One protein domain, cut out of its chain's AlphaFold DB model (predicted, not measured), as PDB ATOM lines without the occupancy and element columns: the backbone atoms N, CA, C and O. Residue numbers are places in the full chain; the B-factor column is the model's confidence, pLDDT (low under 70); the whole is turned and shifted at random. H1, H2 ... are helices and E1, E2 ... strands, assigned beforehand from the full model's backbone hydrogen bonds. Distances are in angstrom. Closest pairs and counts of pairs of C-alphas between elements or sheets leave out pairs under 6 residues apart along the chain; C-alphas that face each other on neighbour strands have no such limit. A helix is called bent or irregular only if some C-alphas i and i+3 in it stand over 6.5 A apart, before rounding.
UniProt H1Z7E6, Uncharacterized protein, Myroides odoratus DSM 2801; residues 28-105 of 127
ATOM      1  N   ASP A  28     571.535 475.223 382.553       75.81
ATOM      2  CA  ASP A  28     571.245 473.819 382.267       75.81
ATOM      3  C   ASP A  28     570.860 473.087 383.554       75.81
ATOM      4  O   ASP A  28     569.929 472.285 383.572       75.81
ATOM      5  N   ILE A  29     571.564 473.382 384.653       81.81
ATOM      6  CA  ILE A  29     571.313 472.785 385.968       81.81
ATOM      7  C   ILE A  29     571.559 473.836 387.050       81.81
ATOM      8  O   ILE A  29     572.537 474.576 386.994       81.81
ATOM      9  N   SER A  30     570.701 473.896 388.066       85.94
ATOM     10  CA  SER A  30     570.963 474.675 389.276       85.94
ATOM     11  C   SER A  30     570.566 473.867 390.504       85.94
ATOM     12  O   SER A  30     569.494 473.262 390.521       85.94
ATOM     13  N   GLY A  31     571.434 473.810 391.512       89.06
ATOM     14  CA  GLY A  31     571.190 472.988 392.691       89.06
ATOM     15  C   GLY A  31     572.332 472.995 393.698       89.06
ATOM     16  O   GLY A  31     573.384 473.590 393.474       89.06
ATOM     17  N   TRP A  32     572.098 472.329 394.828       91.44
ATOM     18  CA  TRP A  32     573.116 472.055 395.838       91.44
ATOM     19  C   TRP A  32     573.852 470.767 395.478       91.44
ATOM     20  O   TRP A  32     573.230 469.716 395.335       91.44
ATOM     21  N   PHE A  33     575.171 470.853 395.341       90.38
ATOM     22  CA  PHE A  33     576.029 469.717 395.016       90.38
ATOM     23  C   PHE A  33     576.957 469.416 396.179       90.38
ATOM     24  O   PHE A  33     577.546 470.328 396.758       90.38
ATOM     25  N   ARG A  34     577.085 468.133 396.519       94.06
ATOM     26  CA  ARG A  34     577.911 467.672 397.632       94.06
ATOM     27  C   ARG A  34     579.362 467.469 397.203       94.06
ATOM     28  O   ARG A  34     579.622 466.878 396.159       94.06
ATOM     29  N   TYR A  35     580.279 467.911 398.054       93.62
ATOM     30  CA  TYR A  35     581.721 467.776 397.897       93.62
ATOM     31  C   TYR A  35     582.374 467.351 399.209       93.62
ATOM     32  O   TYR A  35     581.884 467.665 400.296       93.62
ATOM     33  N   GLU A  36     583.514 466.683 399.079       95.50
ATOM     34  CA  GLU A  36     584.394 466.342 400.190       95.50
ATOM     35  C   GLU A  36     585.742 467.033 400.008       95.50
ATOM     36  O   GLU A  36     586.364 466.946 398.943       95.50
ATOM     37  N   PHE A  37     586.203 467.701 401.059       95.12
ATOM     38  CA  PHE A  37     587.491 468.385 401.093       95.12
ATOM     39  C   PHE A  37     588.308 467.924 402.292       95.12
ATOM     40  O   PHE A  37     587.760 467.632 403.351       95.12
ATOM     41  N   TYR A  38     589.624 467.890 402.122       95.44
ATOM     42  CA  TYR A  38     590.565 467.325 403.084       95.44
ATOM     43  C   TYR A  38     591.641 468.358 403.410       95.44
ATOM     44  O   TYR A  38     592.046 469.125 402.531       95.44
ATOM     45  N   THR A  39     592.127 468.359 404.650       95.06
ATOM     46  CA  THR A  39     593.363 469.073 405.000       95.06
ATOM     47  C   THR A  39     594.551 468.523 404.220       95.06
ATOM     48  O   THR A  39     594.539 467.370 403.787       95.06
ATOM     49  N   CYS A  40     595.590 469.339 404.042       94.56
ATOM     50  CA  CYS A  40     596.793 468.934 403.324       94.56
ATOM     51  C   CYS A  40     598.025 468.808 404.223       94.56
ATOM     52  O   CYS A  40     598.125 469.428 405.286       94.56
ATOM     53  N   ASP A  41     598.969 467.975 403.787       92.19
ATOM     54  CA  ASP A  41     600.295 467.856 404.375       92.19
ATOM     55  C   ASP A  41     601.191 469.045 403.975       92.19
ATOM     56  O   ASP A  41     600.787 469.955 403.249       92.19
ATOM     57  N   SER A  42     602.439 469.047 404.449       89.25
ATOM     58  CA  SER A  42     603.409 470.104 404.136       89.25
ATOM     59  C   SER A  42     603.781 470.202 402.653       89.25
ATOM     60  O   SER A  42     604.365 471.204 402.249       89.25
ATOM     61  N   ASN A  43     603.472 469.181 401.854       91.88
ATOM     62  CA  ASN A  43     603.727 469.138 400.417       91.88
ATOM     63  C   ASN A  43     602.473 469.500 399.600       91.88
ATOM     64  O   ASN A  43     602.520 469.478 398.372       91.88
ATOM     65  N   GLY A  44     601.356 469.830 400.259       89.88
ATOM     66  CA  GLY A  44     600.084 470.134 399.605       89.88
ATOM     67  C   GLY A  44     599.286 468.896 399.190       89.88
ATOM     68  O   GLY A  44     598.298 469.025 398.465       89.88
ATOM     69  N   HIS A  45     599.670 467.696 399.632       93.19
ATOM     70  CA  HIS A  45     598.891 466.487 399.378       93.19
ATOM     71  C   HIS A  45     597.776 466.340 400.402       93.19
ATOM     72  O   HIS A  45     597.972 466.570 401.591       93.19
ATOM     73  N   ARG A  46     596.606 465.891 399.945       93.38
ATOM     74  CA  ARG A  46     595.461 465.617 400.817       93.38
ATOM     75  C   ARG A  46     595.828 464.557 401.852       93.38
ATOM     76  O   ARG A  46     596.308 463.480 401.503       93.38
ATOM     77  N   ILE A  47     595.539 464.844 403.111       93.38
ATOM     78  CA  ILE A  47     595.674 463.897 404.209       93.38
ATOM     79  C   ILE A  47     594.408 463.041 404.223       93.38
ATOM     80  O   ILE A  47     593.341 463.512 404.605       93.38
ATOM     81  N   THR A  48     594.526 461.785 403.803       92.88
ATOM     82  CA  THR A  48     593.426 460.803 403.838       92.88
ATOM     83  C   THR A  48     593.578 459.774 404.955       92.88
ATOM     84  O   THR A  48     592.671 458.984 405.181       92.88
ATOM     85  N   ASP A  49     594.709 459.763 405.663       91.75
ATOM     86  CA  ASP A  49     594.905 458.906 406.830       91.75
ATOM     87  C   ASP A  49     594.229 459.523 408.062       91.75
ATOM     88  O   ASP A  49     594.669 460.558 408.568       91.75
ATOM     89  N   HIS A  50     593.198 458.852 408.579       91.19
ATOM     90  CA  HIS A  50     592.425 459.305 409.738       91.19
ATOM     91  C   HIS A  50     593.268 459.347 411.021       91.19
ATOM     92  O   HIS A  50     592.895 460.029 411.973       91.19
ATOM     93  N   ARG A  51     594.414 458.653 411.071       88.81
ATOM     94  CA  ARG A  51     595.330 458.679 412.224       88.81
ATOM     95  C   ARG A  51     596.322 459.833 412.180       88.81
ATOM     96  O   ARG A  51     597.046 460.044 413.151       88.81
ATOM     97  N   ASN A  52     596.377 460.591 411.089       90.25
ATOM     98  CA  ASN A  52     597.202 461.785 411.050       90.25
ATOM     99  C   ASN A  52     596.583 462.843 411.982       90.25
ATOM    100  O   ASN A  52     595.403 463.155 411.824       90.25
ATOM    101  N   PRO A  53     597.334 463.434 412.928       88.31
ATOM    102  CA  PRO A  53     596.780 464.403 413.879       88.31
ATOM    103  C   PRO A  53     596.245 465.680 413.207       88.31
ATOM    104  O   PRO A  53     595.448 466.403 413.798       88.31
ATOM    105  N   LYS A  54     596.660 465.965 411.967       89.62
ATOM    106  CA  LYS A  54     596.163 467.086 411.157       89.62
ATOM    107  C   LYS A  54     594.998 466.703 410.237       89.62
ATOM    108  O   LYS A  54     594.529 467.563 409.491       89.62
ATOM    109  N   TYR A  55     594.536 465.449 410.255       91.69
ATOM    110  CA  TYR A  55     593.402 465.007 409.444       91.69
ATOM    111  C   TYR A  55     592.128 465.758 409.832       91.69
ATOM    112  O   TYR A  55     591.712 465.752 410.995       91.69
ATOM    113  N   LYS A  56     591.505 466.377 408.829       93.44
ATOM    114  CA  LYS A  56     590.113 466.814 408.866       93.44
ATOM    115  C   LYS A  56     589.488 466.598 407.495       93.44
ATOM    116  O   LYS A  56     590.112 466.932 406.483       93.44
ATOM    117  N   LYS A  57     588.245 466.123 407.469       94.69
ATOM    118  CA  LYS A  57     587.425 466.028 406.260       94.69
ATOM    119  C   LYS A  57     586.174 466.871 406.431       94.69
ATOM    120  O   LYS A  57     585.452 466.723 407.409       94.69
ATOM    121  N   PHE A  58     585.907 467.733 405.466       94.81
ATOM    122  CA  PHE A  58     584.715 468.563 405.421       94.81
ATOM    123  C   PHE A  58     583.786 468.022 404.347       94.81
ATOM    124  O   PHE A  58     584.155 467.971 403.171       94.81
ATOM    125  N   THR A  59     582.570 467.671 404.747       95.75
ATOM    126  CA  THR A  59     581.487 467.373 403.812       95.75
ATOM    127  C   THR A  59     580.665 468.638 403.650       95.75
ATOM    128  O   THR A  59     580.069 469.124 404.615       95.75
ATOM    129  N   VAL A  60     580.631 469.194 402.442       93.25
ATOM    130  CA  VAL A  60     579.949 470.464 402.175       93.25
ATOM    131  C   VAL A  60     579.006 470.350 400.989       93.25
ATOM    132  O   VAL A  60     579.225 469.565 400.072       93.25
ATOM    133  N   GLU A  61     577.967 471.171 400.987       94.00
ATOM    134  CA  GLU A  61     577.118 471.408 399.827       94.00
ATOM    135  C   GLU A  61     577.374 472.804 399.272       94.00
ATOM    136  O   GLU A  61     577.405 473.782 400.017       94.00
ATOM    137  N   ILE A  62     577.538 472.903 397.956       91.81
ATOM    138  CA  ILE A  62     577.757 474.169 397.260       91.81
ATOM    139  C   ILE A  62     576.609 474.383 396.280       91.81
ATOM    140  O   ILE A  62     576.361 473.533 395.423       91.81
ATOM    141  N   TYR A  63     575.906 475.510 396.404       88.25
ATOM    142  CA  TYR A  63     574.893 475.906 395.432       88.25
ATOM    143  C   TYR A  63     575.580 476.387 394.165       88.25
ATOM    144  O   TYR A  63     576.372 477.337 394.193       88.25
ATOM    145  N   GLN A  64     575.284 475.717 393.061       84.00
ATOM    146  CA  GLN A  64     575.893 475.988 391.773       84.00
ATOM    147  C   GLN A  64     574.837 476.074 390.693       84.00
ATOM    148  O   GLN A  64     573.808 475.400 390.729       84.00
ATOM    149  N   THR A  65     575.149 476.897 389.704       80.75
ATOM    150  CA  THR A  65     574.376 477.047 388.486       80.75
ATOM    151  C   THR A  65     575.312 476.763 387.319       80.75
ATOM    152  O   THR A  65     576.319 477.447 387.144       80.75
ATOM    153  N   ILE A  66     575.002 475.715 386.566       76.00
ATOM    154  CA  ILE A  66     575.802 475.163 385.480       76.00
ATOM    155  C   ILE A  66     575.246 475.661 384.149       76.00
ATOM    156  O   ILE A  66     574.052 475.519 383.883       76.00
ATOM    157  N   TYR A  67     576.127 476.228 383.328       75.00
ATOM    158  CA  TYR A  67     575.849 476.639 381.954       75.00
ATOM    159  C   TYR A  67     576.831 475.930 381.018       75.00
ATOM    160  O   TYR A  67     578.045 475.983 381.244       75.00
ATOM    161  N   GLY A  68     576.313 475.306 379.968       66.00
ATOM    162  CA  GLY A  68     577.070 474.537 378.993       66.00
ATOM    163  C   GLY A  68     577.537 473.171 379.507       66.00
ATOM    164  O   GLY A  68     577.724 472.934 380.702       66.00
ATOM    165  N   THR A  69     577.777 472.258 378.565       61.09
ATOM    166  CA  THR A  69     578.493 470.999 378.804       61.09
ATOM    167  C   THR A  69     579.717 470.953 377.879       61.09
ATOM    168  O   THR A  69     579.539 470.982 376.662       61.09
ATOM    169  N   PRO A  70     580.955 470.887 378.403       60.69
ATOM    170  CA  PRO A  70     581.317 470.852 379.819       60.69
ATOM    171  C   PRO A  70     581.100 472.210 380.523       60.69
ATOM    172  O   PRO A  70     581.114 473.252 379.867       60.69
ATOM    173  N   PRO A  71     580.916 472.208 381.855       59.59
ATOM    174  CA  PRO A  71     580.670 473.417 382.636       59.59
ATOM    175  C   PRO A  71     581.760 474.480 382.428       59.59
ATOM    176  O   PRO A  71     582.942 474.214 382.658       59.59
ATOM    177  N   THR A  72     581.395 475.708 382.055       55.31
ATOM    178  CA  THR A  72     582.374 476.795 381.885       55.31
ATOM    179  C   THR A  72     582.755 477.455 383.220       55.31
ATOM    180  O   THR A  72     581.921 478.103 383.848       55.31
ATOM    181  N   GLY A  73     584.030 477.337 383.625       52.75
ATOM    182  CA  GLY A  73     584.836 478.282 384.434       52.75
ATOM    183  C   GLY A  73     584.420 478.626 385.876       52.75
ATOM    184  O   GLY A  73     585.233 478.507 386.790       52.75
ATOM    185  N   ILE A  74     583.178 479.063 386.102       54.38
ATOM    186  CA  ILE A  74     582.701 479.587 387.398       54.38
ATOM    187  C   ILE A  74     582.515 478.460 388.425       54.38
ATOM    188  O   ILE A  74     582.775 478.663 389.608       54.38
ATOM    189  N   LEU A  75     582.142 477.252 387.984       55.72
ATOM    190  CA  LEU A  75     582.075 476.076 388.866       55.72
ATOM    191  C   LEU A  75     583.411 475.789 389.556       55.72
ATOM    192  O   LEU A  75     583.443 475.419 390.727       55.72
ATOM    193  N   TYR A  76     584.510 475.964 388.821       62.28
ATOM    194  CA  TYR A  76     585.838 475.640 389.316       62.28
ATOM    195  C   TYR A  76     586.292 476.620 390.396       62.28
ATOM    196  O   TYR A  76     586.968 476.207 391.327       62.28
ATOM    197  N   THR A  77     585.907 477.897 390.330       76.00
ATOM    198  CA  THR A  77     586.492 478.904 391.225       76.00
ATOM    199  C   THR A  77     586.024 478.767 392.669       76.00
ATOM    200  O   THR A  77     586.859 478.837 393.563       76.00
ATOM    201  N   ILE A  78     584.736 478.521 392.932       83.69
ATOM    202  CA  ILE A  78     584.249 478.365 394.316       83.69
ATOM    203  C   ILE A  78     584.698 477.027 394.910       83.69
ATOM    204  O   ILE A  78     585.189 477.002 396.034       83.69
ATOM    205  N   VAL A  79     584.579 475.929 394.155       88.56
ATOM    206  CA  VAL A  79     585.054 474.602 394.591       88.56
ATOM    207  C   VAL A  79     586.551 474.656 394.908       88.56
ATOM    208  O   VAL A  79     586.966 474.178 395.962       88.56
ATOM    209  N   GLN A  80     587.350 475.294 394.047       88.81
ATOM    210  CA  GLN A  80     588.784 475.468 394.264       88.81
ATOM    211  C   GLN A  80     589.076 476.354 395.478       88.81
ATOM    212  O   GLN A  80     589.878 475.968 396.314       88.81
ATOM    213  N   GLN A  81     588.397 477.494 395.636       88.62
ATOM    214  CA  GLN A  81     588.600 478.376 396.794       88.62
ATOM    215  C   GLN A  81     588.298 477.683 398.127       88.62
ATOM    216  O   GLN A  81     589.038 477.858 399.096       88.62
ATOM    217  N   VAL A  82     587.210 476.908 398.179       90.44
ATOM    218  CA  VAL A  82     586.848 476.098 399.349       90.44
ATOM    219  C   VAL A  82     587.917 475.032 399.598       90.44
ATOM    220  O   VAL A  82     588.388 474.897 400.729       90.44
ATOM    221  N   SER A  83     588.350 474.330 398.545       91.75
ATOM    222  CA  SER A  83     589.435 473.347 398.620       91.75
ATOM    223  C   SER A  83     590.723 473.956 399.164       91.75
ATOM    224  O   SER A  83     591.328 473.377 400.059       91.75
ATOM    225  N   ASP A  84     591.143 475.110 398.649       90.19
ATOM    226  CA  ASP A  84     592.403 475.754 399.011       90.19
ATOM    227  C   ASP A  84     592.393 476.206 400.475       90.19
ATOM    228  O   ASP A  84     593.367 475.970 401.184       90.19
ATOM    229  N   GLN A  85     591.286 476.777 400.968       90.19
ATOM    230  CA  GLN A  85     591.182 477.166 402.380       90.19
ATOM    231  C   GLN A  85     591.258 475.961 403.315       90.19
ATOM    232  O   GLN A  85     592.021 475.972 404.280       90.19
ATOM    233  N   ILE A  86     590.509 474.901 403.013       92.31
ATOM    234  CA  ILE A  86     590.510 473.688 403.834       92.31
ATOM    235  C   ILE A  86     591.881 473.005 403.777       92.31
ATOM    236  O   ILE A  86     592.399 472.579 404.807       92.31
ATOM    237  N   CYS A  87     592.495 472.949 402.598       91.81
ATOM    238  CA  CYS A  87     593.814 472.363 402.388       91.81
ATOM    239  C   CYS A  87     594.907 473.134 403.145       91.81
ATOM    240  O   CYS A  87     595.691 472.518 403.865       91.81
ATOM    241  N   GLN A  88     594.938 474.468 403.030       85.19
ATOM    242  CA  GLN A  88     595.995 475.314 403.599       85.19
ATOM    243  C   GLN A  88     595.803 475.611 405.088       85.19
ATOM    244  O   GLN A  88     596.774 475.609 405.844       85.19
ATOM    245  N   TYR A  89     594.570 475.883 405.512       87.06
ATOM    246  CA  TYR A  89     594.278 476.383 406.859       87.06
ATOM    247  C   TYR A  89     593.560 475.354 407.737       87.06
ATOM    248  O   TYR A  89     593.526 475.497 408.957       87.06
ATOM    249  N   GLY A  90     592.993 474.296 407.148       84.81
ATOM    250  CA  GLY A  90     592.211 473.303 407.889       84.81
ATOM    251  C   GLY A  90     590.936 473.858 408.509       84.81
ATOM    252  O   GLY A  90     590.446 473.321 409.511       84.81
ATOM    253  N   GLU A  91     590.423 474.931 407.918       86.12
ATOM    254  CA  GLU A  91     589.193 475.607 408.290       86.12
ATOM    255  C   GLU A  91     588.565 476.288 407.072       86.12
ATOM    256  O   GLU A  91     589.229 476.567 406.073       86.12
ATOM    257  N   LEU A  92     587.273 476.580 407.185       82.75
ATOM    258  CA  LEU A  92     586.555 477.436 406.255       82.75
ATOM    259  C   LEU A  92     586.241 478.752 406.977       82.75
ATOM    260  O   LEU A  92     585.190 478.896 407.599       82.75
ATOM    261  N   SER A  93     587.186 479.691 406.970       66.00
ATOM    262  CA  SER A  93     587.068 480.957 407.709       66.00
ATOM    263  C   SER A  93     586.205 481.994 406.986       66.00
ATOM    264  O   SER A  93     585.643 482.891 407.620       66.00
ATOM    265  N   ARG A  94     586.037 481.863 405.662       70.12
ATOM    266  CA  ARG A  94     585.073 482.660 404.893       70.12
ATOM    267  C   ARG A  94     583.714 481.978 404.815       70.12
ATOM    268  O   ARG A  94     583.575 480.887 404.270       70.12
ATOM    269  N   PHE A  95     582.690 482.700 405.261       67.19
ATOM    270  CA  PHE A  95     581.301 482.342 405.009       67.19
ATOM    271  C   PHE A  95     580.928 482.698 403.572       67.19
ATOM    272  O   PHE A  95     580.834 483.870 403.205       67.19
ATOM    273  N   TYR A  96     580.706 481.671 402.761       78.44
ATOM    274  CA  TYR A  96     580.149 481.806 401.425       78.44
ATOM    275  C   TYR A  96     578.638 481.546 401.503       78.44
ATOM    276  O   TYR A  96     578.240 480.482 401.974       78.44
ATOM    277  N   PRO A  97     577.771 482.465 401.040       80.31
ATOM    278  CA  PRO A  97     576.315 482.290 401.134       80.31
ATOM    279  C   PRO A  97     575.797 481.081 400.335       80.31
ATOM    280  O   PRO A  97     574.696 480.590 400.570       80.31
ATOM    281  N   ASN A  98     576.600 480.585 399.396       87.81
ATOM    282  CA  ASN A  98     576.337 479.419 398.568       87.81
ATOM    283  C   ASN A  98     577.101 478.165 399.024       87.81
ATOM    284  O   ASN A  98     577.218 477.233 398.235       87.81
ATOM    285  N   VAL A  99     577.625 478.122 400.252       90.19
ATOM    286  CA  VAL A  99     578.291 476.941 400.825       90.19
ATOM    287  C   VAL A  99     577.643 476.582 402.159       90.19
ATOM    288  O   VAL A  99     577.392 477.445 402.999       90.19
ATOM    289  N   ARG A 100     577.379 475.294 402.366       91.81
ATOM    290  CA  ARG A 100     576.840 474.725 403.604       91.81
ATOM    291  C   ARG A 100     577.774 473.635 404.090       91.81
ATOM    292  O   ARG A 100     578.038 472.694 403.349       91.81
ATOM    293  N   ILE A 101     578.255 473.740 405.323       90.62
ATOM    294  CA  ILE A 101     578.980 472.643 405.966       90.62
ATOM    295  C   ILE A 101     577.938 471.670 406.510       90.62
ATOM    296  O   ILE A 101     577.074 472.070 407.287       90.62
ATOM    297  N   LEU A 102     578.001 470.420 406.062       93.19
ATOM    298  CA  LEU A 102     577.119 469.357 406.535       93.19
ATOM    299  C   LEU A 102     577.743 468.602 407.703       93.19
ATOM    300  O   LEU A 102     577.058 468.302 408.674       93.19
ATOM    301  N   ASP A 103     579.031 468.290 407.583       93.88
ATOM    302  CA  ASP A 103     579.759 467.477 408.546       93.88
ATOM    303  C   ASP A 103     581.254 467.815 408.526       93.88
ATOM    304  O   ASP A 103     581.799 468.210 407.485       93.88
ATOM    305  N   ILE A 104     581.903 467.655 409.679       93.00
ATOM    306  CA  ILE A 104     583.353 467.774 409.829       93.00
ATOM    307  C   ILE A 104     583.848 466.552 410.596       93.00
ATOM    308  O   ILE A 104     583.593 466.401 411.791       93.00
ATOM    309  N   GLU A 105     584.609 465.711 409.909       94.06
ATOM    310  CA  GLU A 105     585.303 464.583 410.509       94.06
ATOM    311  C   GLU A 105     586.706 465.012 410.950       94.06
ATOM    312  O   GLU A 105     587.411 465.707 410.216       94.06
TER     313      GLU A 105
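Overview. This is residues 28 to 105 of the 127 residues of an uncharacterized protein of Myroides odoratus DSM 2801 (UniProt H1Z7E6). A strongly twisted sheet of three strands, E1, E2 and E3, makes a long wall, and one helix, H1, packs on one face of it, running lengthwise over E1 and E2; the other face has no named helix. The long hairpin of E1 and E2 makes most of the length, with the shorter E3 beside E2, and a long loop, residues 39 to 55, lies at one end. The printed part has 78 residues, with three named strands and one named helix in the order E1, E2, H1, E3; the sheet's order is E1, E2, E3, all antiparallel. The class is mixed, helices and strands, in two layers, a helix on one face of a sheet. The whole is only just compact, close to loose, with a radius of gyration of the C-alphas of 13.4 A, and elongated, with spans of 41 by 24 by 20 A.

Along the chain. The inner strand E2, residues 56 to 66, is the longest strand by residues and measures 28.7 A from first to last C-alpha; it bends by 56 degrees at residue 63. The edge strand E1, residues 29 to 38, begins with C-alpha 29 at (571.313, 472.785, 385.968), measures 26.3 A and bends by 55 degrees at residue 32. The other edge strand, E3, residues 99 to 105, measures 17.2 A and ends with C-alpha 105 at (585.303, 464.583, 410.509). H1, residues 74 to 89, measures 22.9 A and begins with C-alpha 74 at (582.701, 479.587, 387.398). H1 is neither bent nor irregular, but only just: C-alphas 75 and 78 are 6.3 A apart.

Arrangement. E1 and E2 form an antiparallel hairpin, with 160 degrees between their directions; N 33 and O 62 are within hydrogen-bond range at 2.9 A, and N 66 and O 29 at 2.7 A. E2 and E3 are antiparallel at 158 degrees, with N 61 and O 100 within hydrogen-bond range at 2.8 A and N 105 and O 57 at 2.8 A. H1 is on the sheet at a height over the sheet of 8.4 A. It lies over E1 and E2 and runs along the strands, at 21 degrees to E1 on the local plane. The closest C-alphas of E1 and H1 are those of Phe 37 and Ser 83, 5.9 A apart; those of E2 and H1 are Gln 64 and Leu 75, 6.8 A apart. In H1, 10 of 12 O i to N i+4 pairs are within hydrogen-bond range.

Size, cuts and confidence. The two C-alphas farthest apart are those of Asp 28 and Pro 53, at 41.7 A. The printed part has no cut. The link from E1 to E2 is long, with 17 residues, and those from E2 to H1 and from H1 to E3 are short, with 7 and 9. The mean pLDDT of the printed part is 85.0; residues 68 to 76, 93 and 95 are under 70.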